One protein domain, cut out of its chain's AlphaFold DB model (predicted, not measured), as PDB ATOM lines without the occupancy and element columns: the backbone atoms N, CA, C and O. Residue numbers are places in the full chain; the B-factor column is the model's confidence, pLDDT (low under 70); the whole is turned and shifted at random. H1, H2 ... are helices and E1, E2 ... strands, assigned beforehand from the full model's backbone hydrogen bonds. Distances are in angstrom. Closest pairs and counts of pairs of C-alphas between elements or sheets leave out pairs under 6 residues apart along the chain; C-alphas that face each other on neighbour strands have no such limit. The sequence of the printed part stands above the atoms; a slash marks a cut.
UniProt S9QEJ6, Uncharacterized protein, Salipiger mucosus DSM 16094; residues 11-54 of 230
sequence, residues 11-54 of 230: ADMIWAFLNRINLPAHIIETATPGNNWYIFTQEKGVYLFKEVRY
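What this domain is: This is residues 11 to 54 of the 230 residues of an uncharacterized protein of Salipiger mucosus DSM 16094 (UniProt S9QEJ6). A long two-stranded hairpin, E1 and E2, makes one side of this small domain, and the two helices H1 and H2 lie over one of its faces, nearer to E1 than to E2, with the other face bare. H1 lies over the half of the hairpin nearer its turn and the very short H2 over the half nearer its open end, and from H2 the chain folds back through residues 29 to 34 into E1. The printed part has 44 residues with two named helices and two named strands, in the order H1, H2, E1, E2; the sheet has the order E1 - E2 and is antiparallel. The class is mixed, helices and strands. The whole is only just compact, close to loose, with a radius of gyration of the C-alphas of 10.8 A, and its outline is elongated, with spans of 31 by 18 by 13 A.

Where its parts are: The printed part begins with H1, residues 11 to 19, whose first C-alpha, that of Ala 11, stands at (178.332, 178.895, 94.649). H1 is the longest helix, with 9 residues, and measures 12.1 A from first to last C-alpha. After a tight link of 5 residues comes H2, residues 25 to 28, which measures 5.0 A; its C-alpha 25 stands at (192.154, 167.881, 83.082). A short link of 6 residues leads to E1, residues 35 to 43, the longest strand, 23.6 A from first to last C-alpha. A tight link of 2 residues, Lys 44 and Gly 45, then leads to E2, residues 46 to 53, which measures 21.8 A and ends with C-alpha 53 at (178.484, 157.507, 79.879). Tyr 54 follows as the last printed residue.

How they stand to each other: E1 and E2 form a hairpin of antiparallel neighbour strands, with 152 degrees between their N-to-C directions. Among the C-alphas that face each other are those of Asn 35 and Arg 53, 4.2 A apart, and those of Glu 43 and Val 46, 5.0 A apart. N 40 and O 48 are within hydrogen-bond range at 2.8 A, and so are N 36 and O 52 at 2.9 A. From H1 to E1 there are 4 pairs of C-alphas within 8 A, and the closest C-alphas of the two are those of Leu 18 and Ile 39, 6.3 A apart. Within 10 A, H1 has 11 pairs of C-alphas with E1 and 1 with E2, made by its residues 14 to 19. From H2 to E1 there are 3 pairs of C-alphas within 8 A, the closest being those of Ile 28 and Trp 37, 6.3 A apart. H1 and E2 are apart, and so are H2 and E2. H1 and H2 are apart too, though they follow each other in the chain. In H1 every O i to N i+4 pair is within hydrogen-bond range; H2, with 4 residues, is too short for such a pair, and its one O i to N i+3 pair is within range.

The domain as a whole: The two C-alphas farthest apart in the domain are those of Pro 33 and Lys 44, at 31.1 A. The first and last printed C-alphas, those of Ala 11 and Tyr 54, are 25.0 A apart. The printed part has no cut, and no link between named elements is long. The mean pLDDT of the printed part is 84.8; residue 11 and residues 19 to 20 are under 70, and the mean for H1 is 74 against 91 for H2.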
ATOM      1  N   ALA A  11     179.433 179.250  95.540       68.75
ATOM      2  CA  ALA A  11     178.332 178.895  94.649       68.75
ATOM      3  C   ALA A  11     178.603 179.336  93.199       68.75
ATOM      4  O   ALA A  11     178.298 178.584  92.279       68.75
ATOM      5  N   ASP A  12     179.250 180.487  92.987       72.19
ATOM      6  CA  ASP A  12     179.669 180.966  91.663       72.19
ATOM      7  C   ASP A  12     180.683 180.001  91.025       72.19
ATOM      8  O   ASP A  12     180.680 179.808  89.811       72.19
ATOM      9  N   MET A  13     181.541 179.378  91.844       78.62
ATOM     10  CA  MET A  13     182.527 178.399  91.383       78.62
ATOM     11  C   MET A  13     181.866 177.097  90.918       78.62
ATOM     12  O   MET A  13     182.167 176.621  89.827       78.62
ATOM     13  N   ILE A  14     180.945 176.538  91.711       77.56
ATOM     14  CA  ILE A  14     180.217 175.318  91.325       77.56
ATOM     15  C   ILE A  14     179.347 175.593  90.097       77.56
ATOM     16  O   ILE A  14     179.376 174.828  89.138       77.56
ATOM     17  N   TRP A  15     178.648 176.729  90.076       74.38
ATOM     18  CA  TRP A  15     177.848 177.146  88.929       74.38
ATOM     19  C   TRP A  15     178.675 177.266  87.642       74.38
ATOM     20  O   TRP A  15     178.208 176.878  86.570       74.38
ATOM     21  N   ALA A  16     179.914 177.761  87.744       76.75
ATOM     22  CA  ALA A  16     180.816 177.846  86.606       76.75
ATOM     23  C   ALA A  16     181.188 176.461  86.059       76.75
ATOM     24  O   ALA A  16     181.156 176.290  84.844       76.75
ATOM     25  N   PHE A  17     181.476 175.471  86.912       80.44
ATOM     26  CA  PHE A  17     181.734 174.097  86.455       80.44
ATOM     27  C   PHE A  17     180.489 173.405  85.889       80.44
ATOM     28  O   PHE A  17     180.604 172.624  84.952       80.44
ATOM     29  N   LEU A  18     179.303 173.712  86.418       74.81
ATOM     30  CA  LEU A  18     178.044 173.162  85.909       74.81
ATOM     31  C   LEU A  18     177.697 173.669  84.501       74.81
ATOM     32  O   LEU A  18     177.113 172.930  83.718       74.81
ATOM     33  N   ASN A  19     178.041 174.923  84.172       67.00
ATOM     34  CA  ASN A  19     177.472 175.595  82.994       67.00
ATOM     35  C   ASN A  19     178.485 176.187  82.005       67.00
ATOM     36  O   ASN A  19     178.105 176.530  80.889       67.00
ATOM     37  N   ARG A  20     179.743 176.421  82.402       67.75
ATOM     38  CA  ARG A  20     180.657 177.286  81.626       67.75
ATOM     39  C   ARG A  20     182.083 176.780  81.481       67.75
ATOM     40  O   ARG A  20     182.742 177.140  80.510       67.75
ATOM     41  N   ILE A  21     182.589 176.029  82.450       76.94
ATOM     42  CA  ILE A  21     183.996 175.642  82.531       76.94
ATOM     43  C   ILE A  21     184.069 174.128  82.651       76.94
ATOM     44  O   ILE A  21     183.407 173.538  83.499       76.94
ATOM     45  N   ASN A  22     184.914 173.509  81.832       79.06
ATOM     46  CA  ASN A  22     185.213 172.089  81.964       79.06
ATOM     47  C   ASN A  22     185.873 171.800  83.318       79.06
ATOM     48  O   ASN A  22     186.592 172.638  83.874       79.06
ATOM     49  N   LEU A  23     185.681 170.586  83.830       85.19
ATOM     50  CA  LEU A  23     186.447 170.116  84.979       85.19
ATOM     51  C   LEU A  23     187.958 170.157  84.670       85.19
ATOM     52  O   LEU A  23     188.364 170.066  83.509       85.19
ATOM     53  N   PRO A  24     188.823 170.299  85.688       89.50
ATOM     54  CA  PRO A  24     190.266 170.213  85.498       89.50
ATOM     55  C   PRO A  24     190.681 168.928  84.768       89.50
ATOM     56  O   PRO A  24     190.153 167.857  85.059       89.50
ATOM     57  N   ALA A  25     191.677 169.019  83.879       89.50
ATOM     58  CA  ALA A  25     192.154 167.881  83.082       89.50
ATOM     59  C   ALA A  25     192.494 166.648  83.940       89.50
ATOM     60  O   ALA A  25     192.023 165.559  83.650       89.50
ATOM     61  N   HIS A  26     193.180 166.841  85.071       92.56
ATOM     62  CA  HIS A  26     193.525 165.752  85.994       92.56
ATOM     63  C   HIS A  26     192.313 165.038  86.623       92.56
ATOM     64  O   HIS A  26     192.482 163.964  87.184       92.56
ATOM     65  N   ILE A  27     191.117 165.636  86.594       91.75
ATOM     66  CA  ILE A  27     189.863 164.982  86.989       91.75
ATOM     67  C   ILE A  27     189.277 164.243  85.787       91.75
ATOM     68  O   ILE A  27     188.953 163.065  85.901       91.75
ATOM     69  N   ILE A  28     189.173 164.914  84.635       89.31
ATOM     70  CA  ILE A  28     188.635 164.329  83.395       89.31
ATOM     71  C   ILE A  28     189.399 163.048  83.020       89.31
ATOM     72  O   ILE A  28     188.784 162.034  82.714       89.31
ATOM     73  N   GLU A  29     190.725 163.062  83.143       91.38
ATOM     74  CA  GLU A  29     191.618 161.934  82.834       91.38
ATOM     75  C   GLU A  29     191.421 160.703  83.736       91.38
ATOM     76  O   GLU A  29     191.934 159.631  83.424       91.38
ATOM     77  N   THR A  30     190.685 160.828  84.847       94.81
ATOM     78  CA  THR A  30     190.371 159.689  85.729       94.81
ATOM     79  C   THR A  30     189.107 158.935  85.325       94.81
ATOM     80  O   THR A  30     188.812 157.906  85.931       94.81
ATOM     81  N   ALA A  31     188.348 159.433  84.343       93.56
ATOM     82  CA  ALA A  31     187.156 158.750  83.855       93.56
ATOM     83  C   ALA A  31     187.521 157.446  83.120       93.56
ATOM     84  O   ALA A  31     188.522 157.359  82.403       93.56
ATOM     85  N   THR A  32     186.681 156.428  83.281       94.38
ATOM     86  CA  THR A  32     186.734 155.181  82.512       94.38
ATOM     87  C   THR A  32     186.551 155.503  81.024       94.38
ATOM     88  O   THR A  32     185.782 156.405  80.682       94.38
ATOM     89  N   PRO A  33     187.210 154.774  80.101       89.75
ATOM     90  CA  PRO A  33     187.031 155.004  78.671       89.75
ATOM     91  C   PRO A  33     185.553 155.018  78.252       89.75
ATOM     92  O   PRO A  33     184.821 154.066  78.515       89.75
ATOM     93  N   GLY A  34     185.135 156.093  77.576       86.25
ATOM     94  CA  GLY A  34     183.749 156.301  77.132       86.25
ATOM     95  C   GLY A  34     182.840 157.012  78.142       86.25
ATOM     96  O   GLY A  34     181.681 157.277  77.825       86.25
ATOM     97  N   ASN A  35     183.353 157.366  79.321       90.25
ATOM     98  CA  ASN A  35     182.624 158.112  80.337       90.25
ATOM     99  C   ASN A  35     183.207 159.513  80.541       90.25
ATOM    100  O   ASN A  35     184.333 159.800  80.138       90.25
ATOM    101  N   ASN A  36     182.441 160.377  81.206       89.06
ATOM    102  CA  ASN A  36     182.915 161.657  81.714       89.06
ATOM    103  C   ASN A  36     182.363 161.938  83.109       89.06
ATOM    104  O   ASN A  36     181.303 161.452  83.507       89.06
ATOM    105  N   TRP A  37     183.098 162.760  83.848       90.88
ATOM    106  CA  TRP A  37     182.671 163.258  85.144       90.88
ATOM    107  C   TRP A  37     181.720 164.441  84.997       90.88
ATOM    108  O   TRP A  37     182.022 165.409  84.299       90.88
ATOM    109  N   TYR A  38     180.609 164.392  85.726       88.19
ATOM    110  CA  TYR A  38     179.641 165.475  85.827       88.19
ATOM    111  C   TYR A  38     179.347 165.799  87.290       88.19
ATOM    112  O   TYR A  38     179.400 164.942  88.179       88.19
ATOM    113  N   ILE A  39     179.024 167.067  87.533       88.25
ATOM    114  CA  ILE A  39     178.440 167.522  88.791       88.25
ATOM    115  C   ILE A  39     176.938 167.665  88.541       88.25
ATOM    116  O   ILE A  39     176.531 168.280  87.563       88.25
ATOM    117  N   PHE A  40     176.122 167.102  89.423       87.94
ATOM    118  CA  PHE A  40     174.670 167.230  89.395       87.94
ATOM    119  C   PHE A  40     174.184 167.869  90.680       87.94
ATOM    120  O   PHE A  40     174.633 167.489  91.766       87.94
ATOM    121  N   THR A  41     173.199 168.752  90.591       87.56
ATOM    122  CA  THR A  41     172.466 169.177  91.782       87.56
ATOM    123  C   THR A  41     171.516 168.051  92.227       87.56
ATOM    124  O   THR A  41     170.667 167.581  91.472       87.56
ATOM    125  N   GLN A  42     171.692 167.538  93.449       86.12
ATOM    126  CA  GLN A  42     170.808 166.516  94.037       86.12
ATOM    127  C   GLN A  42     169.631 167.143  94.757       86.12
ATOM    128  O   GLN A  42     168.503 166.684  94.609       86.12
ATOM    129  N   GLU A  43     169.943 168.174  95.533       83.12
ATOM    130  CA  GLU A  43     169.024 169.000  96.294       83.12
ATOM    131  C   GLU A  43     169.645 170.393  96.424       83.12
ATOM    132  O   GLU A  43     170.815 170.607  96.089       83.12
ATOM    133  N   LYS A  44     168.898 171.363  96.954       82.31
ATOM    134  CA  LYS A  44     169.414 172.719  97.172       82.31
ATOM    135  C   LYS A  44     170.710 172.719  98.005       82.31
ATOM    136  O   LYS A  44     170.684 172.551  99.220       82.31
ATOM    137  N   GLY A  45     171.835 172.997  97.341       82.50
ATOM    138  CA  GLY A  45     173.167 173.056  97.955       82.50
ATOM    139  C   GLY A  45     173.848 171.698  98.155       82.50
ATOM    140  O   GLY A  45     174.931 171.658  98.738       82.50
ATOM    141  N   VAL A  46     173.249 170.607  97.669       87.50
ATOM    142  CA  VAL A  46     173.816 169.254  97.700       87.50
ATOM    143  C   VAL A  46     174.149 168.836  96.275       87.50
ATOM    144  O   VAL A  46     173.278 168.818  95.406       87.50
ATOM    145  N   TYR A  47     175.408 168.472  96.045       88.75
ATOM    146  CA  TYR A  47     175.913 168.111  94.725       88.75
ATOM    147  C   TYR A  47     176.381 166.659  94.703       88.75
ATOM    148  O   TYR A  47     177.004 166.182  95.652       88.75
ATOM    149  N   LEU A  48     176.099 165.971  93.603       90.38
ATOM    150  CA  LEU A  48     176.607 164.642  93.296       90.38
ATOM    151  C   LEU A  48     177.681 164.771  92.228       90.38
ATOM    152  O   LEU A  48     177.419 165.285  91.145       90.38
ATOM    153  N   PHE A  49     178.866 164.262  92.528       92.06
ATOM    154  CA  PHE A  49     179.912 164.069  91.540       92.06
ATOM    155  C   PHE A  49     179.833 162.636  91.026       92.06
ATOM    156  O   PHE A  49     179.996 161.695  91.807       92.06
ATOM    157  N   LYS A  50     179.504 162.465  89.746       91.50
ATOM    158  CA  LYS A  50     179.242 161.151  89.164       91.50
ATOM    159  C   LYS A  50     179.861 161.031  87.780       91.50
ATOM    160  O   LYS A  50     179.771 161.938  86.960       91.50
ATOM    161  N   GLU A  51     180.468 159.880  87.550       92.81
ATOM    162  CA  GLU A  51     180.887 159.430  86.237       92.81
ATOM    163  C   GLU A  51     179.673 158.843  85.507       92.81
ATOM    164  O   GLU A  51     178.971 157.991  86.064       92.81
ATOM    165  N   VAL A  52     179.416 159.330  84.296       90.88
ATOM    166  CA  VAL A  52     178.307 158.898  83.429       90.88
ATOM    167  C   VAL A  52     178.838 158.593  82.038       90.88
ATOM    168  O   VAL A  52     179.895 159.108  81.651       90.88
ATOM    169  N   ARG A  53     178.116 157.774  81.271       88.25
ATOM    170  CA  ARG A  53     178.484 157.507  79.879       88.25
ATOM    171  C   ARG A  53     178.431 158.818  79.103       88.25
ATOM    172  O   ARG A  53     177.418 159.513  79.096       88.25
ATOM    173  N   TYR A  54     179.541 159.177  78.474       71.12
ATOM    174  CA  TYR A  54     179.649 160.463  77.810       71.12
ATOM    175  C   TYR A  54     179.058 160.411  76.409       71.12
ATOM    176  O   TYR A  54     179.501 159.632  75.563       71.12
TER     177      TYR A  54